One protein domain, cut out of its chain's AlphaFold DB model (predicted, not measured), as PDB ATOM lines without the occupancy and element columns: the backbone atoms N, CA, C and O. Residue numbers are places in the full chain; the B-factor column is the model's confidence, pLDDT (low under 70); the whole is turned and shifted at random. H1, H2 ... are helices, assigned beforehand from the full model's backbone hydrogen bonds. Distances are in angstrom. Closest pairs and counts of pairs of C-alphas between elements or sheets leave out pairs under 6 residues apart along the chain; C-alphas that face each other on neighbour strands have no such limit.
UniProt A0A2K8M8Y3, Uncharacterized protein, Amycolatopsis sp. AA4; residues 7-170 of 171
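This is residues 7 to 170 of the 171 residues of an uncharacterized protein of Amycolatopsis sp. AA4 (UniProt A0A2K8M8Y3). This is an elongated body of helices, with H2 and H6 crossing nearly at right angles in the middle, H3, H4 and H5 packed together toward one end, and H1, H7 and H8 toward the other. Short H9 meets H8 at a corner at that second end. The 164 printed residues include nine named helices, H1 to H9 in order, and no named strand; the class is all helix. The whole is compact, with a radius of gyration of the C-alphas of 16.4 A and spans of 51 by 30 by 28 A.

Start with H1, residues 7 to 20; it touches H8, residues 147 to 160, where the closest C-alphas, of Ala 12 and Glu 154, are 5.9 A apart. H2, residues 27 to 39, touches H6, residues 114 to 128, about perpendicular at 85 degrees; their closest C-alphas, of Gly 36 and Gly 125, are 3.3 A apart. Look next at H4, residues 58 to 71; it touches H5, residues 95 to 109, at a steep tilt of 45 degrees, the same way, with the closest C-alphas, of Glu 65 and Ala 101, 5.7 A apart. H3, residues 43 to 51, also touches H5, with the closest C-alphas, of Ala 49 and Arg 98, 5.3 A apart, and forms helical hairpins with H2 and with H4. H7, residues 132 to 140, touches H1 at a shallow tilt of 31 degrees, opposite ways; their closest C-alphas, of Arg 9 and Ala 138, are 5.7 A apart. H9, residues 164 to 168, touches H8 only at the corner; its O i to N i+4 count within hydrogen-bond range is 0 of 1, and its i+3 count 0 of 2, while H1 to H8 have every i+4 pair within range.

Find C-alpha 7 at (54.513, 5.615, 19.042), from which H1 runs 20.0 A. H5 measures 21.2 A, H6 20.9 A, H8 20.2 A, H4 20.0 A and H2 18.1 A. H9 ends at C-alpha 168, (47.601, -9.837, 39.066).

The two C-alphas farthest apart, of Gly 73 and Met 169, are 54.4 A apart. The printed part has no cut, and the H4 to H5 link, residues 72 to 94, is long. Confidence is under 70 in 43 residues, among them 75 to 95 and 163 to 170.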
ATOM      1  N   ASP A   7      54.505   6.955  19.629       66.19
ATOM      2  CA  ASP A   7      54.513   5.615  19.042       66.19
ATOM      3  C   ASP A   7      54.431   4.489  20.094       66.19
ATOM      4  O   ASP A   7      53.598   3.597  19.968       66.19
ATOM      5  N   ALA A   8      55.190   4.572  21.196       68.69
ATOM      6  CA  ALA A   8      55.186   3.552  22.249       68.69
ATOM      7  C   ALA A   8      53.841   3.471  22.997       68.69
ATOM      8  O   ALA A   8      53.347   2.380  23.281       68.69
ATOM      9  N   ARG A   9      53.210   4.620  23.271       73.38
ATOM     10  CA  ARG A   9      51.900   4.683  23.950       73.38
ATOM     11  C   ARG A   9      50.785   4.111  23.078       73.38
ATOM     12  O   ARG A   9      49.913   3.396  23.565       73.38
ATOM     13  N   LEU A  10      50.835   4.394  21.778       71.69
ATOM     14  CA  LEU A  10      49.908   3.815  20.813       71.69
ATOM     15  C   LEU A  10      50.131   2.319  20.635       71.69
ATOM     16  O   LEU A  10      49.161   1.573  20.558       71.69
ATOM     17  N   HIS A  11      51.384   1.874  20.634       75.81
ATOM     18  CA  HIS A  11      51.703   0.455  20.582       75.81
ATOM     19  C   HIS A  11      51.099  -0.302  21.778       75.81
ATOM     20  O   HIS A  11      50.497  -1.356  21.584       75.81
ATOM     21  N   ALA A  12      51.171   0.261  22.991       75.44
ATOM     22  CA  ALA A  12      50.511  -0.297  24.175       75.44
ATOM     23  C   ALA A  12      48.985  -0.402  23.995       75.44
ATOM     24  O   ALA A  12      48.415  -1.476  24.184       75.44
ATOM     25  N   ALA A  13      48.324   0.665  23.531       78.81
ATOM     26  CA  ALA A  13      46.884   0.640  23.245       78.81
ATOM     27  C   ALA A  13      46.507  -0.421  22.196       78.81
ATOM     28  O   ALA A  13      45.487  -1.095  22.330       78.81
ATOM     29  N   MET A  14      47.340  -0.610  21.171       76.81
ATOM     30  CA  MET A  14      47.125  -1.630  20.144       76.81
ATOM     31  C   MET A  14      47.319  -3.055  20.669       76.81
ATOM     32  O   MET A  14      46.551  -3.938  20.295       76.81
ATOM     33  N   ARG A  15      48.300  -3.289  21.551       76.69
ATOM     34  CA  ARG A  15      48.485  -4.592  22.215       76.69
ATOM     35  C   ARG A  15      47.270  -4.948  23.063       76.69
ATOM     36  O   ARG A  15      46.748  -6.050  22.944       76.69
ATOM     37  N   VAL A  16      46.777  -4.001  23.853       79.19
ATOM     38  CA  VAL A  16      45.587  -4.190  24.693       79.19
ATOM     39  C   VAL A  16      44.336  -4.431  23.841       79.19
ATOM     40  O   VAL A  16      43.563  -5.345  24.119       79.19
ATOM     41  N   ALA A  17      44.184  -3.692  22.740       78.62
ATOM     42  CA  ALA A  17      43.126  -3.935  21.764       78.62
ATOM     43  C   ALA A  17      43.190  -5.349  21.157       78.62
ATOM     44  O   ALA A  17      42.151  -5.969  20.936       78.62
ATOM     45  N   ALA A  18      44.395  -5.867  20.900       78.56
ATOM     46  CA  ALA A  18      44.592  -7.223  20.395       78.56
ATOM     47  C   ALA A  18      44.108  -8.277  21.397       78.56
ATOM     48  O   ALA A  18      43.354  -9.179  21.026       78.56
ATOM     49  N   VAL A  19      44.469  -8.104  22.673       79.69
ATOM     50  CA  VAL A  19      44.033  -8.978  23.771       79.69
ATOM     51  C   VAL A  19      42.508  -8.980  23.883       79.69
ATOM     52  O   VAL A  19      41.899 -10.046  23.846       79.69
ATOM     53  N   GLN A  20      41.874  -7.804  23.918       79.75
ATOM     54  CA  GLN A  20      40.414  -7.690  24.028       79.75
ATOM     55  C   GLN A  20      39.663  -8.401  22.895       79.75
ATOM     56  O   GLN A  20      38.553  -8.897  23.080       79.75
ATOM     57  N   ARG A  21      40.250  -8.419  21.697       73.75
ATOM     58  CA  ARG A  21      39.637  -9.001  20.498       73.75
ATOM     59  C   ARG A  21      39.968 -10.482  20.314       73.75
ATOM     60  O   ARG A  21      39.489 -11.077  19.351       73.75
ATOM     61  N   GLY A  22      40.785 -11.070  21.191       74.81
ATOM     62  CA  GLY A  22      41.316 -12.423  21.007       74.81
ATOM     63  C   GLY A  22      42.166 -12.556  19.738       74.81
ATOM     64  O   GLY A  22      42.276 -13.639  19.164       74.81
ATOM     65  N   GLU A  23      42.731 -11.449  19.253       75.50
ATOM     66  CA  GLU A  23      43.513 -11.394  18.023       75.50
ATOM     67  C   GLU A  23      45.000 -11.546  18.374       75.50
ATOM     68  O   GLU A  23      45.592 -10.701  19.040       75.50
ATOM     69  N   ALA A  24      45.627 -12.636  17.925       59.41
ATOM     70  CA  ALA A  24      47.044 -12.881  18.185       59.41
ATOM     71  C   ALA A  24      47.953 -12.130  17.192       59.41
ATOM     72  O   ALA A  24      47.696 -12.086  15.984       59.41
ATOM     73  N   GLY A  25      49.073 -11.605  17.693       63.81
ATOM     74  CA  GLY A  25      50.147 -11.049  16.867       63.81
ATOM     75  C   GLY A  25      49.744  -9.781  16.104       63.81
ATOM     76  O   GLY A  25      49.226  -8.833  16.686       63.81
ATOM     77  N   THR A  26      50.016  -9.738  14.795       67.00
ATOM     78  CA  THR A  26      49.816  -8.540  13.958       67.00
ATOM     79  C   THR A  26      48.379  -8.356  13.464       67.00
ATOM     80  O   THR A  26      48.074  -7.320  12.886       67.00
ATOM     81  N   LEU A  27      47.467  -9.304  13.701       69.00
ATOM     82  CA  LEU A  27      46.102  -9.244  13.157       69.00
ATOM     83  C   LEU A  27      45.306  -8.038  13.672       69.00
ATOM     84  O   LEU A  27      44.662  -7.337  12.890       69.00
ATOM     85  N   ALA A  28      45.414  -7.740  14.967       71.62
ATOM     86  CA  ALA A  28      44.791  -6.553  15.546       71.62
ATOM     87  C   ALA A  28      45.371  -5.265  14.975       71.62
ATOM     88  O   ALA A  28      44.640  -4.328  14.654       71.62
ATOM     89  N   TYR A  29      46.689  -5.250  14.777       75.12
ATOM     90  CA  TYR A  29      47.377  -4.138  14.144       75.12
ATOM     91  C   TYR A  29      46.835  -3.883  12.736       75.12
ATOM     92  O   TYR A  29      46.470  -2.759  12.390       75.12
ATOM     93  N   GLU A  30      46.687  -4.943  11.949       79.69
ATOM     94  CA  GLU A  30      46.173  -4.868  10.587       79.69
ATOM     95  C   GLU A  30      44.729  -4.362  10.536       79.69
ATOM     96  O   GLU A  30      44.408  -3.478   9.733       79.69
ATOM     97  N   HIS A  31      43.857  -4.881  11.404       82.38
ATOM     98  CA  HIS A  31      42.465  -4.449  11.493       82.38
ATOM     99  C   HIS A  31      42.343  -2.977  11.897       82.38
ATOM    100  O   HIS A  31      41.620  -2.223  11.235       82.38
ATOM    101  N   ILE A  32      43.088  -2.548  12.918       83.00
ATOM    102  CA  ILE A  32      43.091  -1.165  13.406       83.00
ATOM    103  C   ILE A  32      43.627  -0.221  12.330       83.00
ATOM    104  O   ILE A  32      42.973   0.771  12.010       83.00
ATOM    105  N   VAL A  33      44.772  -0.525  11.715       83.19
ATOM    106  CA  VAL A  33      45.373   0.349  10.695       83.19
ATOM    107  C   VAL A  33      44.506   0.414   9.440       83.19
ATOM    108  O   VAL A  33      44.300   1.498   8.891       83.19
ATOM    109  N   LYS A  34      43.923  -0.706   9.000       86.81
ATOM    110  CA  LYS A  34      42.985  -0.719   7.868       86.81
ATOM    111  C   LYS A  34      41.731   0.109   8.163       86.81
ATOM    112  O   LYS A  34      41.297   0.879   7.301       86.81
ATOM    113  N   ALA A  35      41.161  -0.027   9.360       87.00
ATOM    114  CA  ALA A  35      40.024   0.778   9.800       87.00
ATOM    115  C   ALA A  35      40.392   2.267   9.882       87.00
ATOM    116  O   ALA A  35      39.636   3.112   9.405       87.00
ATOM    117  N   GLY A  36      41.586   2.579  10.387       87.50
ATOM    118  CA  GLY A  36      42.115   3.934  10.504       87.50
ATOM    119  C   GLY A  36      42.317   4.605   9.156       87.50
ATOM    120  O   GLY A  36      41.795   5.692   8.929       87.50
ATOM    121  N   LEU A  37      42.983   3.923   8.220       85.81
ATOM    122  CA  LEU A  37      43.158   4.399   6.846       85.81
ATOM    123  C   LEU A  37      41.806   4.656   6.174       85.81
ATOM    124  O   LEU A  37      41.640   5.678   5.514       85.81
ATOM    125  N   LYS A  38      40.811   3.785   6.376       89.25
ATOM    126  CA  LYS A  38      39.447   4.021   5.881       89.25
ATOM    127  C   LYS A  38      38.814   5.259   6.526       89.25
ATOM    128  O   LYS A  38      38.253   6.081   5.804       89.25
ATOM    129  N   ALA A  39      38.929   5.406   7.844       87.19
ATOM    130  CA  ALA A  39      38.351   6.515   8.600       87.19
ATOM    131  C   ALA A  39      38.947   7.879   8.211       87.19
ATOM    132  O   ALA A  39      38.222   8.869   8.177       87.19
ATOM    133  N   VAL A  40      40.231   7.935   7.843       83.31
ATOM    134  CA  VAL A  40      40.885   9.178   7.384       83.31
ATOM    135  C   VAL A  40      40.736   9.439   5.876       83.31
ATOM    136  O   VAL A  40      41.434  10.293   5.332       83.31
ATOM    137  N   GLY A  41      39.846   8.714   5.185       83.62
ATOM    138  CA  GLY A  41      39.566   8.900   3.754       83.62
ATOM    139  C   GLY A  41      40.557   8.215   2.803       83.62
ATOM    140  O   GLY A  41      40.523   8.445   1.599       83.62
ATOM    141  N   LEU A  42      41.423   7.341   3.321       84.00
ATOM    142  CA  LEU A  42      42.519   6.681   2.598       84.00
ATOM    143  C   LEU A  42      42.308   5.170   2.440       84.00
ATOM    144  O   LEU A  42      43.245   4.414   2.176       84.00
ATOM    145  N   GLY A  43      41.058   4.712   2.539       83.88
ATOM    146  CA  GLY A  43      40.702   3.300   2.374       83.88
ATOM    147  C   GLY A  43      41.118   2.719   1.016       83.88
ATOM    148  O   GLY A  43      41.476   1.546   0.938       83.88
ATOM    149  N   ASN A  44      41.153   3.544  -0.036       84.19
ATOM    150  CA  ASN A  44      41.632   3.132  -1.359       84.19
ATOM    151  C   ASN A  44      43.139   2.834  -1.367       84.19
ATOM    152  O   ASN A  44      43.558   1.876  -2.011       84.19
ATOM    153  N   VAL A  45      43.940   3.600  -0.616       83.44
ATOM    154  CA  VAL A  45      45.390   3.370  -0.471       83.44
ATOM    155  C   VAL A  45      45.634   2.057   0.267       83.44
ATOM    156  O   VAL A  45      46.425   1.232  -0.186       83.44
ATOM    157  N   ALA A  46      44.891   1.818   1.353       84.75
ATOM    158  CA  ALA A  46      44.945   0.558   2.092       84.75
ATOM    159  C   ALA A  46      44.563  -0.635   1.204       84.75
ATOM    160  O   ALA A  46      45.273  -1.635   1.170       84.75
ATOM    161  N   LYS A  47      43.465  -0.519   0.445       84.94
ATOM    162  CA  LYS A  47      43.006  -1.563  -0.480       84.94
ATOM    163  C   LYS A  47      44.080  -1.901  -1.517       84.94
ATOM    164  O   LYS A  47      44.437  -3.064  -1.652       84.94
ATOM    165  N   GLN A  48      44.645  -0.894  -2.178       83.25
ATOM    166  CA  GLN A  48      45.690  -1.093  -3.188       83.25
ATOM    167  C   GLN A  48      46.966  -1.704  -2.600       83.25
ATOM    168  O   GLN A  48      47.589  -2.561  -3.228       83.25
ATOM    169  N   ALA A  49      47.352  -1.291  -1.393       84.56
ATOM    170  CA  ALA A  49      48.498  -1.877  -0.715       84.56
ATOM    171  C   ALA A  49      48.260  -3.362  -0.406       84.56
ATOM    172  O   ALA A  49      49.133  -4.183  -0.659       84.56
ATOM    173  N   LEU A  50      47.065  -3.725   0.065       82.62
ATOM    174  CA  LEU A  50      46.692  -5.109   0.378       82.62
ATOM    175  C   LEU A  50      46.500  -5.999  -0.861       82.62
ATOM    176  O   LEU A  50      46.701  -7.209  -0.773       82.62
ATOM    177  N   GLU A  51      46.127  -5.420  -2.001       84.88
ATOM    178  CA  GLU A  51      46.052  -6.107  -3.301       84.88
ATOM    179  C   GLU A  51      47.429  -6.284  -3.954       84.88
ATOM    180  O   GLU A  51      47.581  -7.060  -4.896       84.88
ATOM    181  N   SER A  52      48.444  -5.568  -3.465       78.06
ATOM    182  CA  SER A  52      49.808  -5.709  -3.962       78.06
ATOM    183  C   SER A  52      50.423  -7.030  -3.508       78.06
ATOM    184  O   SER A  52      50.083  -7.560  -2.446       78.06
ATOM    185  N   GLY A  53      51.352  -7.543  -4.321       74.62
ATOM    186  CA  GLY A  53      52.087  -8.774  -4.038       74.62
ATOM    187  C   GLY A  53      52.838  -8.747  -2.696       74.62
ATOM    188  O   GLY A  53      52.916  -7.707  -2.036       74.62
ATOM    189  N   PRO A  54      53.380  -9.896  -2.266       72.44
ATOM    190  CA  PRO A  54      54.094 -10.000  -0.996       72.44
ATOM    191  C   PRO A  54      55.263  -9.004  -0.926       72.44
ATOM    192  O   PRO A  54      56.001  -8.837  -1.893       72.44
ATOM    193  N   VAL A  55      55.434  -8.359   0.232       71.75
ATOM    194  CA  VAL A  55      56.565  -7.464   0.529       71.75
ATOM    195  C   VAL A  55      57.506  -8.207   1.460       71.75
ATOM    196  O   VAL A  55      57.215  -8.335   2.646       71.75
ATOM    197  N   VAL A  56      58.595  -8.747   0.917       68.56
ATOM    198  CA  VAL A  56      59.559  -9.561   1.679       68.56
ATOM    199  C   VAL A  56      60.862  -8.794   1.882       68.56
ATOM    200  O   VAL A  56      61.525  -8.928   2.908       68.56
ATOM    201  N   THR A  57      61.221  -7.952   0.917       75.19
ATOM    202  CA  THR A  57      62.479  -7.209   0.906       75.19
ATOM    203  C   THR A  57      62.257  -5.702   1.040       75.19
ATOM    204  O   THR A  57      61.169  -5.166   0.815       75.19
ATOM    205  N   LYS A  58      63.337  -4.977   1.357       73.50
ATOM    206  CA  LYS A  58      63.341  -3.505   1.314       73.50
ATOM    207  C   LYS A  58      63.067  -2.969  -0.098       73.50
ATOM    208  O   LYS A  58      62.497  -1.892  -0.249       73.50
ATOM    209  N   GLU A  59      63.453  -3.715  -1.130       77.44
ATOM    210  CA  GLU A  59      63.222  -3.354  -2.530       77.44
ATOM    211  C   GLU A  59      61.753  -3.508  -2.921       77.44
ATOM    212  O   GLU A  59      61.217  -2.629  -3.602       77.44
ATOM    213  N   ASP A  60      61.083  -4.558  -2.435       77.25
ATOM    214  CA  ASP A  60      59.634  -4.731  -2.594       77.25
ATOM    215  C   ASP A  60      58.882  -3.578  -1.937       77.25
ATOM    216  O   ASP A  60      57.973  -3.004  -2.536       77.25
ATOM    217  N   MET A  61      59.319  -3.179  -0.740       79.00
ATOM    218  CA  MET A  61      58.745  -2.050  -0.017       79.00
ATOM    219  C   MET A  61      58.891  -0.744  -0.809       79.00
ATOM    220  O   MET A  61      57.912  -0.038  -1.056       79.00
ATOM    221  N   ALA A  62      60.098  -0.453  -1.300       77.75
ATOM    222  CA  ALA A  62      60.351   0.729  -2.120       77.75
ATOM    223  C   ALA A  62      59.585   0.696  -3.455       77.75
ATOM    224  O   ALA A  62      59.261   1.746  -4.017       77.75
ATOM    225  N   ARG A  63      59.323  -0.493  -4.011       81.81
ATOM    226  CA  ARG A  63      58.517  -0.667  -5.228       81.81
ATOM    227  C   ARG A  63      57.038  -0.419  -4.946       81.81
ATOM    228  O   ARG A  63      56.402   0.303  -5.712       81.81
ATOM    229  N   LEU A  64      56.519  -0.960  -3.845       83.06
ATOM    230  CA  LEU A  64      55.146  -0.751  -3.400       83.06
ATOM    231  C   LEU A  64      54.870   0.730  -3.135       83.06
ATOM    232  O   LEU A  64      53.904   1.277  -3.662       83.06
ATOM    233  N   GLU A  65      55.741   1.405  -2.387       81.25
ATOM    234  CA  GLU A  65      55.594   2.835  -2.109       81.25
ATOM    235  C   GLU A  65      55.566   3.662  -3.390       81.25
ATOM    236  O   GLU A  65      54.670   4.482  -3.575       81.25
ATOM    237  N   ARG A  66      56.501   3.413  -4.315       81.88
ATOM    238  CA  ARG A  66      56.520   4.096  -5.616       81.88
ATOM    239  C   ARG A  66      55.237   3.858  -6.409       81.88
ATOM    240  O   ARG A  66      54.723   4.802  -7.004       81.88
ATOM    241  N   ALA A  67      54.707   2.636  -6.400       82.88
ATOM    242  CA  ALA A  67      53.458   2.309  -7.083       82.88
ATOM    243  C   ALA A  67      52.253   3.042  -6.469       82.88
ATOM    244  O   ALA A  67      51.417   3.570  -7.205       82.88
ATOM    245  N   LEU A  68      52.180   3.115  -5.137       83.75
ATOM    246  CA  LEU A  68      51.130   3.845  -4.424       83.75
ATOM    247  C   LEU A  68      51.233   5.359  -4.663       83.75
ATOM    248  O   LEU A  68      50.226   5.995  -4.969       83.75
ATOM    249  N   PHE A  69      52.439   5.934  -4.608       82.81
ATOM    250  CA  PHE A  69      52.667   7.348  -4.923       82.81
ATOM    251  C   PHE A  69      52.264   7.692  -6.358       82.81
ATOM    252  O   PHE A  69      51.509   8.642  -6.572       82.81
ATOM    253  N   ALA A  70      52.701   6.888  -7.333       80.31
ATOM    254  CA  ALA A  70      52.371   7.087  -8.741       80.31
ATOM    255  C   ALA A  70      50.856   7.033  -8.987       80.31
ATOM    256  O   ALA A  70      50.315   7.884  -9.692       80.31
ATOM    257  N   ARG A  71      50.152   6.081  -8.361       79.06
ATOM    258  CA  ARG A  71      48.689   5.964  -8.469       79.06
ATOM    259  C   ARG A  71      47.927   7.152  -7.892       79.06
ATOM    260  O   ARG A  71      46.825   7.430  -8.354       79.06
ATOM    261  N   LEU A  72      48.489   7.834  -6.900       73.94
ATOM    262  CA  LEU A  72      47.880   9.009  -6.278       73.94
ATOM    263  C   LEU A  72      48.328  10.329  -6.921       73.94
ATOM    264  O   LEU A  72      47.947  11.392  -6.440       73.94
ATOM    265  N   GLY A  73      49.146  10.284  -7.981       74.94
ATOM    266  CA  GLY A  73      49.715  11.489  -8.594       74.94
ATOM    267  C   GLY A  73      50.647  12.261  -7.654       74.94
ATOM    268  O   GLY A  73      50.873  13.455  -7.843       74.94
ATOM    269  N   LEU A  74      51.175  11.596  -6.624       72.94
ATOM    270  CA  LEU A  74      52.043  12.201  -5.623       72.94
ATOM    271  C   LEU A  74      53.505  12.030  -6.039       72.94
ATOM    272  O   LEU A  74      53.965  10.928  -6.338       72.94
ATOM    273  N   SER A  75      54.266  13.122  -6.007       65.94
ATOM    274  CA  SER A  75      55.720  13.039  -6.105       65.94
ATOM    275  C   SER A  75      56.275  12.559  -4.761       65.94
ATOM    276  O   SER A  75      55.931  13.155  -3.739       65.94
ATOM    277  N   PRO A  76      57.196  11.577  -4.726       60.84
ATOM    278  CA  PRO A  76      57.951  11.238  -3.522       60.84
ATOM    279  C   PRO A  76      58.963  12.358  -3.207       60.84
ATOM    280  O   PRO A  76      60.172  12.181  -3.302       60.84
ATOM    281  N   ARG A  77      58.489  13.571  -2.899       49.91
ATOM    282  CA  ARG A  77      59.328  14.676  -2.420       49.91
ATOM    283  C   ARG A  77      59.381  14.620  -0.897       49.91
ATOM    284  O   ARG A  77      58.443  15.024  -0.224       49.91
ATOM    285  N   THR A  78      60.492  14.086  -0.390       42.91
ATOM    286  CA  THR A  78      61.191  14.565   0.819       42.91
ATOM    287  C   THR A  78      60.341  14.923   2.046       42.91
ATOM    288  O   THR A  78      60.661  15.864   2.769       42.91
ATOM    289  N   ALA A  79      59.341  14.116   2.403       41.59
ATOM    290  CA  ALA A  79      59.087  13.955   3.830       41.59
ATOM    291  C   ALA A  79      60.356  13.295   4.386       41.59
ATOM    292  O   ALA A  79      60.721  12.213   3.926       41.59
ATOM    293  N   LYS A  80      61.081  13.960   5.297       39.94
ATOM    294  CA  LYS A  80      62.146  13.320   6.083       39.94
ATOM    295  C   LYS A  80      61.480  12.192   6.863       39.94
ATOM    296  O   LYS A  80      60.978  12.388   7.965       39.94
ATOM    297  N   GLN A  81      61.385  11.034   6.227       44.38
ATOM    298  CA  GLN A  81      60.878   9.824   6.826       44.38
ATOM    299  C   GLN A  81      61.960   9.410   7.801       44.38
ATOM    300  O   GLN A  81      62.969   8.828   7.411       44.38
ATOM    301  N   HIS A  82      61.785   9.790   9.067       34.00
ATOM    302  CA  HIS A  82      62.490   9.101  10.126       34.00
ATOM    303  C   HIS A  82      62.148   7.622   9.944       34.00
ATOM    304  O   HIS A  82      60.957   7.289   9.940       34.00
ATOM    305  N   PRO A  83      63.137   6.741   9.722       38.38
ATOM    306  CA  PRO A  83      62.875   5.327   9.852       38.38
ATOM    307  C   PRO A  83      62.434   5.147  11.301       38.38
ATOM    308  O   PRO A  83      63.240   5.286  12.219       38.38
ATOM    309  N   LEU A  84      61.138   4.918  11.522       42.16
ATOM    310  CA  LEU A  84      60.699   4.269  12.750       42.16
ATOM    311  C   LEU A  84      61.539   2.997  12.805       42.16
ATOM    312  O   LEU A  84      61.580   2.275  11.808       42.16
ATOM    313  N   GLY A  85      62.345   2.854  13.857       33.88
ATOM    314  CA  GLY A  85      63.456   1.909  13.956       33.88
ATOM    315  C   GLY A  85      63.002   0.456  13.890       33.88
ATOM    316  O   GLY A  85      63.053  -0.263  14.880       33.88
ATOM    317  N   LEU A  86      62.574   0.011  12.713       37.34
ATOM    318  CA  LEU A  86      62.201  -1.356  12.429       37.34
ATOM    319  C   LEU A  86      63.496  -2.115  12.162       37.34
ATOM    320  O   LEU A  86      63.883  -2.373  11.021       37.34
ATOM    321  N   SER A  87      64.153  -2.517  13.245       33.75
ATOM    322  CA  SER A  87      65.038  -3.683  13.256       33.75
ATOM    323  C   SER A  87      64.193  -4.956  13.106       33.75
ATOM    324  O   SER A  87      64.262  -5.860  13.931       33.75
ATOM    325  N   ILE A  88      63.338  -5.021  12.080       42.25
ATOM    326  CA  ILE A  88      62.535  -6.205  11.790       42.25
ATOM    327  C   ILE A  88      63.352  -7.066  10.832       42.25
ATOM    328  O   ILE A  88      63.509  -6.744   9.651       42.25
ATOM    329  N   ARG A  89      63.882  -8.183  11.342       33.81
ATOM    330  CA  ARG A  89      64.221  -9.335  10.498       33.81
ATOM    331  C   ARG A  89      62.906  -9.840   9.898       33.81
ATOM    332  O   ARG A  89      62.152 -10.537  10.565       33.81
ATOM    333  N   MET A  90      62.584  -9.416   8.675       38.47
ATOM    334  CA  MET A  90      61.388  -9.885   7.973       38.47
ATOM    335  C   MET A  90      61.642 -11.294   7.431       38.47
ATOM    336  O   MET A  90      62.171 -11.456   6.339       38.47
ATOM    337  N   GLU A  91      61.279 -12.318   8.204       33.09
ATOM    338  CA  GLU A  91      61.282 -13.716   7.738       33.09
ATOM    339  C   GLU A  91      59.976 -14.107   7.011       33.09
ATOM    340  O   GLU A  91      59.889 -15.191   6.437       33.09
ATOM    341  N   ARG A  92      58.956 -13.230   6.965       37.69
ATOM    342  CA  ARG A  92      57.705 -13.445   6.211       37.69
ATOM    343  C   ARG A  92      57.159 -12.148   5.600       37.69
ATOM    344  O   ARG A  92      57.316 -11.096   6.217       37.69
ATOM    345  N   PRO A  93      56.463 -12.212   4.446       49.94
ATOM    346  CA  PRO A  93      55.726 -11.071   3.915       49.94
ATOM    347  C   PRO A  93      54.582 -10.709   4.860       49.94
ATOM    348  O   PRO A  93      53.570 -11.409   4.908       49.94
ATOM    349  N   SER A  94      54.734  -9.637   5.634       61.28
ATOM    350  CA  SER A  94      53.710  -9.225   6.589       61.28
ATOM    351  C   SER A  94      52.701  -8.287   5.917       61.28
ATOM    352  O   SER A  94      53.045  -7.371   5.167       61.28
ATOM    353  N   VAL A  95      51.409  -8.524   6.150       62.06
ATOM    354  CA  VAL A  95      50.338  -7.570   5.807       62.06
ATOM    355  C   VAL A  95      50.610  -6.214   6.478       62.06
ATOM    356  O   VAL A  95      50.363  -5.170   5.876       62.06
ATOM    357  N   ASP A  96      51.231  -6.248   7.658       70.00
ATOM    358  CA  ASP A  96      51.837  -5.120   8.364       70.00
ATOM    359  C   ASP A  96      52.739  -4.243   7.467       70.00
ATOM    360  O   ASP A  96      52.485  -3.045   7.356       70.00
ATOM    361  N   ALA A  97      53.690  -4.805   6.707       71.19
ATOM    362  CA  ALA A  97      54.563  -4.015   5.828       71.19
ATOM    363  C   ALA A  97      53.790  -3.280   4.716       71.19
ATOM    364  O   ALA A  97      54.088  -2.132   4.371       71.19
ATOM    365  N   ARG A  98      52.747  -3.915   4.166       77.25
ATOM    366  CA  ARG A  98      51.891  -3.305   3.135       77.25
ATOM    367  C   ARG A  98      51.053  -2.166   3.713       77.25
ATOM    368  O   ARG A  98      50.955  -1.101   3.103       77.25
ATOM    369  N   LEU A  99      50.494  -2.351   4.906       76.75
ATOM    370  CA  LEU A  99      49.770  -1.293   5.609       76.75
ATOM    371  C   LEU A  99      50.704  -0.159   6.053       76.75
ATOM    372  O   LEU A  99      50.334   1.006   5.925       76.75
ATOM    373  N   HIS A 100      51.942  -0.466   6.439       78.25
ATOM    374  CA  HIS A 100      52.972   0.530   6.721       78.25
ATOM    375  C   HIS A 100      53.280   1.401   5.490       78.25
ATOM    376  O   HIS A 100      53.393   2.626   5.599       78.25
ATOM    377  N   ALA A 101      53.338   0.802   4.294       77.06
ATOM    378  CA  ALA A 101      53.503   1.543   3.040       77.06
ATOM    379  C   ALA A 101      52.342   2.519   2.822       77.06
ATOM    380  O   ALA A 101      52.552   3.692   2.506       77.06
ATOM    381  N   ALA A 102      51.113   2.046   3.049       79.44
ATOM    382  CA  ALA A 102      49.919   2.873   2.945       79.44
ATOM    383  C   ALA A 102      49.937   4.040   3.946       79.44
ATOM    384  O   ALA A 102      49.588   5.158   3.570       79.44
ATOM    385  N   MET A 103      50.405   3.823   5.179       77.12
ATOM    386  CA  MET A 103      50.556   4.881   6.186       77.12
ATOM    387  C   MET A 103      51.608   5.925   5.793       77.12
ATOM    388  O   MET A 103      51.389   7.123   5.972       77.12
ATOM    389  N   ARG A 104      52.736   5.512   5.209       76.75
ATOM    390  CA  ARG A 104      53.763   6.449   4.717       76.75
ATOM    391  C   ARG A 104      53.245   7.319   3.580       76.75
ATOM    392  O   ARG A 104      53.502   8.522   3.550       76.75
ATOM    393  N   VAL A 105      52.501   6.720   2.660       76.12
ATOM    394  CA  VAL A 105      51.869   7.437   1.551       76.12
ATOM    395  C   VAL A 105      50.781   8.384   2.067       76.12
ATOM    396  O   VAL A 105      50.724   9.537   1.642       76.12
ATOM    397  N   ALA A 106      49.990   7.940   3.047       74.31
ATOM    398  CA  ALA A 106      49.004   8.756   3.746       74.31
ATOM    399  C   ALA A 106      49.622   9.992   4.411       74.31
ATOM    400  O   ALA A 106      49.090  11.094   4.274       74.31
ATOM    401  N   ALA A 107      50.762   9.821   5.086       76.00
ATOM    402  CA  ALA A 107      51.492  10.915   5.721       76.00
ATOM    403  C   ALA A 107      51.869  12.001   4.709       76.00
ATOM    404  O   ALA A 107      51.585  13.180   4.910       76.00
ATOM    405  N   VAL A 108      52.436  11.588   3.572       76.50
ATOM    406  CA  VAL A 108      52.829  12.502   2.493       76.50
ATOM    407  C   VAL A 108      51.616  13.196   1.879       76.50
ATOM    408  O   VAL A 108      51.658  14.406   1.680       76.50
ATOM    409  N   GLN A 109      50.523  12.469   1.626       75.12
ATOM    410  CA  GLN A 109      49.295  13.052   1.077       75.12
ATOM    411  C   GLN A 109      48.707  14.146   1.981       75.12
ATOM    412  O   GLN A 109      48.102  15.094   1.488       75.12
ATOM    413  N   ARG A 110      48.894  14.024   3.298       71.12
ATOM    414  CA  ARG A 110      48.395  14.975   4.301       71.12
ATOM    415  C   ARG A 110      49.396  16.079   4.655       71.12
ATOM    416  O   ARG A 110      49.062  16.962   5.435       71.12
ATOM    417  N   GLY A 111      50.613  16.038   4.105       71.62
ATOM    418  CA  GLY A 111      51.694  16.944   4.503       71.62
ATOM    419  C   GLY A 111      52.141  16.751   5.957       71.62
ATOM    420  O   GLY A 111      52.703  17.663   6.558       71.62
ATOM    421  N   GLU A 112      51.877  15.579   6.537       70.69
ATOM    422  CA  GLU A 112      52.194  15.256   7.924       70.69
ATOM    423  C   GLU A 112      53.565  14.566   8.016       70.69
ATOM    424  O   GLU A 112      53.959  13.773   7.155       70.69
ATOM    425  N   ALA A 113      54.308  14.843   9.092       62.47
ATOM    426  CA  ALA A 113      55.485  14.051   9.431       62.47
ATOM    427  C   ALA A 113      55.052  12.619   9.796       62.47
ATOM    428  O   ALA A 113      53.997  12.425  10.396       62.47
ATOM    429  N   GLY A 114      55.876  11.618   9.460       61.03
ATOM    430  CA  GLY A 114      55.495  10.200   9.536       61.03
ATOM    431  C   GLY A 114      54.908   9.745  10.881       61.03
ATOM    432  O   GLY A 114      53.984   8.940  10.890       61.03
ATOM    433  N   THR A 115      55.377  10.301  12.002       64.38
ATOM    434  CA  THR A 115      54.851  10.010  13.348       64.38
ATOM    435  C   THR A 115      53.455  10.590  13.590       64.38
ATOM    436  O   THR A 115      52.606   9.901  14.138       64.38
ATOM    437  N   LEU A 116      53.169  11.806  13.117       67.25
ATOM    438  CA  LEU A 116      51.849  12.435  13.277       67.25
ATOM    439  C   LEU A 116      50.775  11.708  12.463       67.25
ATOM    440  O   LEU A 116      49.669  11.474  12.943       67.25
ATOM    441  N   ALA A 117      51.126  11.281  11.250       71.38
ATOM    442  CA  ALA A 117      50.228  10.487  10.422       71.38
ATOM    443  C   ALA A 117      49.932   9.123  11.047       71.38
ATOM    444  O   ALA A 117      48.787   8.670  11.036       71.38
ATOM    445  N   TYR A 118      50.953   8.487  11.627       73.62
ATOM    446  CA  TYR A 118      50.790   7.247  12.373       73.62
ATOM    447  C   TYR A 118      49.805   7.421  13.529       73.62
ATOM    448  O   TYR A 118      48.841   6.665  13.647       73.62
ATOM    449  N   GLU A 119      49.995   8.472  14.321       77.31
ATOM    450  CA  GLU A 119      49.131   8.810  15.444       77.31
ATOM    451  C   GLU A 119      47.674   9.012  15.028       77.31
ATOM    452  O   GLU A 119      46.772   8.396  15.602       77.31
ATOM    453  N   HIS A 120      47.435   9.829  14.003       81.00
ATOM    454  CA  HIS A 120      46.089  10.095  13.506       81.00
ATOM    455  C   HIS A 120      45.411   8.839  12.955       81.00
ATOM    456  O   HIS A 120      44.237   8.605  13.247       81.00
ATOM    457  N   ILE A 121      46.137   8.020  12.190       83.06
ATOM    458  CA  ILE A 121      45.600   6.791  11.592       83.06
ATOM    459  C   ILE A 121      45.268   5.772  12.678       83.06
ATOM    460  O   ILE A 121      44.159   5.241  12.679       83.06
ATOM    461  N   VAL A 122      46.180   5.514  13.618       81.88
ATOM    462  CA  VAL A 122      45.949   4.534  14.690       81.88
ATOM    463  C   VAL A 122      44.827   5.002  15.612       81.88
ATOM    464  O   VAL A 122      43.931   4.217  15.920       81.88
ATOM    465  N   LYS A 123      44.795   6.287  15.986       85.75
ATOM    466  CA  LYS A 123      43.701   6.855  16.787       85.75
ATOM    467  C   LYS A 123      42.352   6.725  16.082       85.75
ATOM    468  O   LYS A 123      41.377   6.295  16.696       85.75
ATOM    469  N   ALA A 124      42.286   7.080  14.798       86.94
ATOM    470  CA  ALA A 124      41.069   6.932  14.002       86.94
ATOM    471  C   ALA A 124      40.660   5.458  13.862       86.94
ATOM    472  O   ALA A 124      39.473   5.144  13.915       86.94
ATOM    473  N   GLY A 125      41.636   4.556  13.739       86.94
ATOM    474  CA  GLY A 125      41.428   3.114  13.663       86.94
ATOM    475  C   GLY A 125      40.836   2.541  14.940       86.94
ATOM    476  O   GLY A 125      39.804   1.881  14.877       86.94
ATOM    477  N   LEU A 126      41.431   2.863  16.090       84.88
ATOM    478  CA  LEU A 126      40.932   2.474  17.411       84.88
ATOM    479  C   LEU A 126      39.496   2.969  17.623       84.88
ATOM    480  O   LEU A 126      38.632   2.183  17.998       84.88
ATOM    481  N   LYS A 127      39.197   4.228  17.275       90.00
ATOM    482  CA  LYS A 127      37.819   4.754  17.314       90.00
ATOM    483  C   LYS A 127      36.872   3.980  16.399       90.00
ATOM    484  O   LYS A 127      35.777   3.620  16.819       90.00
ATOM    485  N   ALA A 128      37.296   3.687  15.172       87.94
ATOM    486  CA  ALA A 128      36.482   2.969  14.197       87.94
ATOM    487  C   ALA A 128      36.173   1.517  14.603       87.94
ATOM    488  O   ALA A 128      35.143   0.989  14.188       87.94
ATOM    489  N   VAL A 129      37.028   0.878  15.410       85.56
ATOM    490  CA  VAL A 129      36.796  -0.483  15.932       85.56
ATOM    491  C   VAL A 129      36.147  -0.505  17.322       85.56
ATOM    492  O   VAL A 129      36.075  -1.566  17.936       85.56
ATOM    493  N   GLY A 130      35.663   0.642  17.816       85.50
ATOM    494  CA  GLY A 130      34.971   0.750  19.106       85.50
ATOM    495  C   GLY A 130      35.890   0.860  20.326       85.50
ATOM    496  O   GLY A 130      35.418   0.758  21.449       85.50
ATOM    497  N   LEU A 131      37.188   1.091  20.120       86.19
ATOM    498  CA  LEU A 131      38.230   1.173  21.153       86.19
ATOM    499  C   LEU A 131      38.795   2.593  21.293       86.19
ATOM    500  O   LEU A 131      39.974   2.799  21.586       86.19
ATOM    501  N   GLY A 132      37.950   3.592  21.035       84.25
ATOM    502  CA  GLY A 132      38.333   5.003  21.064       84.25
ATOM    503  C   GLY A 132      38.859   5.465  22.420       84.25
ATOM    504  O   GLY A 132      39.815   6.238  22.461       84.25
ATOM    505  N   ASP A 133      38.288   4.933  23.498       85.56
ATOM    506  CA  ASP A 133      38.639   5.305  24.869       85.56
ATOM    507  C   ASP A 133      40.066   4.878  25.228       85.56
ATOM    508  O   ASP A 133      40.783   5.640  25.872       85.56
ATOM    509  N   LEU A 134      40.532   3.724  24.727       84.81
ATOM    510  CA  LEU A 134      41.928   3.292  24.886       84.81
ATOM    511  C   LEU A 134      42.895   4.281  24.237       84.81
ATOM    512  O   LEU A 134      43.932   4.613  24.812       84.81
ATOM    513  N   ALA A 135      42.551   4.774  23.046       82.69
ATOM    514  CA  ALA A 135      43.361   5.772  22.366       82.69
ATOM    515  C   ALA A 135      43.372   7.084  23.159       82.69
ATOM    516  O   ALA A 135      44.438   7.620  23.453       82.69
ATOM    517  N   ASP A 136      42.196   7.600  23.517       85.31
ATOM    518  CA  ASP A 136      42.081   8.876  24.221       85.31
ATOM    519  C   ASP A 136      42.780   8.827  25.595       85.31
ATOM    520  O   ASP A 136      43.505   9.768  25.928       85.31
ATOM    521  N   TYR A 137      42.699   7.702  26.315       85.62
ATOM    522  CA  TYR A 137      43.455   7.481  27.548       85.62
ATOM    523  C   TYR A 137      44.965   7.421  27.302       85.62
ATOM    524  O   TYR A 137      45.707   8.139  27.965       85.62
ATOM    525  N   ALA A 138      45.446   6.648  26.325       82.94
ATOM    526  CA  ALA A 138      46.879   6.556  26.026       82.94
ATOM    527  C   ALA A 138      47.497   7.911  25.624       82.94
ATOM    528  O   ALA A 138      48.647   8.198  25.961       82.94
ATOM    529  N   PHE A 139      46.736   8.771  24.935       75.81
ATOM    530  CA  PHE A 139      47.168  10.137  24.619       75.81
ATOM    531  C   PHE A 139      47.180  11.057  25.844       75.81
ATOM    532  O   PHE A 139      48.098  11.874  25.970       75.81
ATOM    533  N   ALA A 140      46.169  10.939  26.709       80.94
ATOM    534  CA  ALA A 140      46.024  11.738  27.924       80.94
ATOM    535  C   ALA A 140      46.946  11.277  29.061       80.94
ATOM    536  O   ALA A 140      47.264  12.070  29.950       80.94
ATOM    537  N   PHE A 141      47.404  10.022  29.025       76.75
ATOM    538  CA  PHE A 141      48.390   9.498  29.956       76.75
ATOM    539  C   PHE A 141      49.647  10.350  29.826       76.75
ATOM    540  O   PHE A 141      50.163  10.522  28.715       76.75
ATOM    541  N   GLY A 142      50.054  10.945  30.954       67.12
ATOM    542  CA  GLY A 142      51.067  11.997  31.037       67.12
ATOM    543  C   GLY A 142      52.413  11.616  30.412       67.12
ATOM    544  O   GLY A 142      52.565  10.605  29.738       67.12
ATOM    545  N   THR A 143      53.451  12.433  30.609       66.31
ATOM    546  CA  THR A 143      54.767  12.091  30.044       66.31
ATOM    547  C   THR A 143      55.289  10.783  30.627       66.31
ATOM    548  O   THR A 143      55.836  10.780  31.727       66.31
ATOM    549  N   VAL A 144      55.180   9.713  29.848       68.50
ATOM    550  CA  VAL A 144      55.929   8.477  30.033       68.50
ATOM    551  C   VAL A 144      57.401   8.835  29.835       68.50
ATOM    552  O   VAL A 144      57.735   9.558  28.889       68.50
ATOM    553  N   LYS A 145      58.267   8.432  30.767       71.56
ATOM    554  CA  LYS A 145      59.722   8.683  30.735       71.56
ATOM    555  C   LYS A 145      60.535   7.436  31.057       71.56
ATOM    556  O   LYS A 145      61.720   7.389  30.736       71.56
ATOM    557  N   THR A 146      59.911   6.456  31.693       76.94
ATOM    558  CA  THR A 146      60.552   5.245  32.196       76.94
ATOM    559  C   THR A 146      59.804   4.000  31.731       76.94
ATOM    560  O   THR A 146      58.688   4.082  31.214       76.94
ATOM    561  N   ARG A 147      60.438   2.838  31.907       75.00
ATOM    562  CA  ARG A 147      59.802   1.538  31.683       75.00
ATOM    563  C   ARG A 147      58.616   1.335  32.633       75.00
ATOM    564  O   ARG A 147      57.549   0.955  32.174       75.00
ATOM    565  N   ASP A 148      58.772   1.700  33.901       79.06
ATOM    566  CA  ASP A 148      57.710   1.620  34.909       79.06
ATOM    567  C   ASP A 148      56.486   2.472  34.529       79.06
ATOM    568  O   ASP A 148      55.349   2.088  34.792       79.06
ATOM    569  N   ASP A 149      56.686   3.625  33.880       76.25
ATOM    570  CA  ASP A 149      55.571   4.438  33.373       76.25
ATOM    571  C   ASP A 149      54.815   3.734  32.235       76.25
ATOM    572  O   ASP A 149      53.598   3.889  32.124       76.25
ATOM    573  N   MET A 150      55.518   2.970  31.389       78.44
ATOM    574  CA  MET A 150      54.894   2.163  30.334       78.44
ATOM    575  C   MET A 150      54.119   0.984  30.916       78.44
ATOM    576  O   MET A 150      53.005   0.731  30.474       78.44
ATOM    577  N   GLU A 151      54.664   0.306  31.924       80.19
ATOM    578  CA  GLU A 151      53.971  -0.794  32.608       80.19
ATOM    579  C   GLU A 151      52.700  -0.282  33.306       80.19
ATOM    580  O   GLU A 151      51.634  -0.880  33.173       80.19
ATOM    581  N   LYS A 152      52.753   0.898  33.943       84.12
ATOM    582  CA  LYS A 152      51.559   1.561  34.502       84.12
ATOM    583  C   LYS A 152      50.521   1.911  33.438       84.12
ATOM    584  O   LYS A 152      49.327   1.776  33.696       84.12
ATOM    585  N   LEU A 153      50.957   2.379  32.269       83.12
ATOM    586  CA  LEU A 153      50.058   2.645  31.148       83.12
ATOM    587  C   LEU A 153      49.396   1.352  30.657       83.12
ATOM    588  O   LEU A 153      48.180   1.333  30.486       83.12
ATOM    589  N   GLU A 154      50.168   0.287  30.438       81.56
ATOM    590  CA  GLU A 154      49.650  -1.007  29.971       81.56
ATOM    591  C   GLU A 154      48.625  -1.583  30.958       81.56
ATOM    592  O   GLU A 154      47.506  -1.896  30.550       81.56
ATOM    593  N   LEU A 155      48.939  -1.594  32.257       82.62
ATOM    594  CA  LEU A 155      48.016  -2.031  33.311       82.62
ATOM    595  C   LEU A 155      46.732  -1.191  33.356       82.62
ATOM    596  O   LEU A 155      45.632  -1.731  33.494       82.62
ATOM    597  N   ALA A 156      46.843   0.132  33.217       84.75
ATOM    598  CA  ALA A 156      45.676   1.010  33.193       84.75
ATOM    599  C   ALA A 156      44.781   0.732  31.975       84.75
ATOM    600  O   ALA A 156      43.561   0.646  32.111       84.75
ATOM    601  N   LEU A 157      45.375   0.527  30.798       85.06
ATOM    602  CA  LEU A 157      44.643   0.184  29.578       85.06
ATOM    603  C   LEU A 157      43.973  -1.199  29.683       85.06
ATOM    604  O   LEU A 157      42.820  -1.340  29.281       85.06
ATOM    605  N   LEU A 158      44.646  -2.197  30.264       82.44
ATOM    606  CA  LEU A 158      44.059  -3.516  30.546       82.44
ATOM    607  C   LEU A 158      42.891  -3.421  31.538       82.44
ATOM    608  O   LEU A 158      41.867  -4.085  31.366       82.44
ATOM    609  N   SER A 159      43.002  -2.539  32.534       83.25
ATOM    610  CA  SER A 159      41.923  -2.271  33.494       83.25
ATOM    611  C   SER A 159      40.679  -1.715  32.807       83.25
ATOM    612  O   SER A 159      39.564  -2.117  33.132       83.25
ATOM    613  N   MET A 160      40.854  -0.834  31.817       82.06
ATOM    614  CA  MET A 160      39.737  -0.235  31.075       82.06
ATOM    615  C   MET A 160      38.907  -1.256  30.290       82.06
ATOM    616  O   MET A 160      37.731  -1.010  30.035       82.06
ATOM    617  N   ILE A 161      39.498  -2.389  29.912       79.50
ATOM    618  CA  ILE A 161      38.805  -3.463  29.189       79.50
ATOM    619  C   ILE A 161      38.378  -4.613  30.108       79.50
ATOM    620  O   ILE A 161      37.952  -5.653  29.616       79.50
ATOM    621  N   GLY A 162      38.473  -4.421  31.430       74.12
ATOM    622  CA  GLY A 162      38.058  -5.403  32.433       74.12
ATOM    623  C   GLY A 162      38.999  -6.600  32.582       74.12
ATOM    624  O   GLY A 162      38.580  -7.613  33.126       74.12
ATOM    625  N   LEU A 163      40.249  -6.502  32.106       63.47
ATOM    626  CA  LEU A 163      41.225  -7.605  32.125       63.47
ATOM    627  C   LEU A 163      42.326  -7.464  33.186       63.47
ATOM    628  O   LEU A 163      43.180  -8.337  33.303       63.47
ATOM    629  N   ALA A 164      42.330  -6.391  33.979       54.78
ATOM    630  CA  ALA A 164      43.395  -6.168  34.961       54.78
ATOM    631  C   ALA A 164      43.425  -7.171  36.126       54.78
ATOM    632  O   ALA A 164      44.467  -7.320  36.759       54.78
ATOM    633  N   GLU A 165      42.324  -7.874  36.403       49.84
ATOM    634  CA  GLU A 165      42.296  -8.873  37.478       49.84
ATOM    635  C   GLU A 165      42.978 -10.199  37.084       49.84
ATOM    636  O   GLU A 165      43.446 -10.919  37.963       49.84
ATOM    637  N   GLU A 166      43.134 -10.508  35.789       46.16
ATOM    638  CA  GLU A 166      43.789 -11.753  35.351       46.16
ATOM    639  C   GLU A 166      45.328 -11.678  35.395       46.16
ATOM    640  O   GLU A 166      45.976 -12.678  35.705       46.16
ATOM    641  N   GLU A 167      45.939 -10.507  35.173       43.91
ATOM    642  CA  GLU A 167      47.407 -10.354  35.241       43.91
ATOM    643  C   GLU A 167      47.952 -10.338  36.679       43.91
ATOM    644  O   GLU A 167      49.053 -10.837  36.919       43.91
ATOM    645  N   GLN A 168      47.187  -9.829  37.654       44.72
ATOM    646  CA  GLN A 168      47.601  -9.837  39.066       44.72
ATOM    647  C   GLN A 168      47.579 -11.232  39.700       44.72
ATOM    648  O   GLN A 168      48.301 -11.456  40.668       44.72
ATOM    649  N   MET A 169      46.792 -12.174  39.169       41.94
ATOM    650  CA  MET A 169      46.784 -13.562  39.650       41.94
ATOM    651  C   MET A 169      47.797 -14.470  38.935       41.94
ATOM    652  O   MET A 169      47.985 -15.612  39.352       41.94
ATOM    653  N   ALA A 170      48.427 -13.989  37.858       46.72
ATOM    654  CA  ALA A 170      49.414 -14.732  37.075       46.72
ATOM    655  C   ALA A 170      50.878 -14.333  37.369       46.72
ATOM    656  O   ALA A 170      51.783 -14.936  36.786       46.72
TER     657      ALA A 170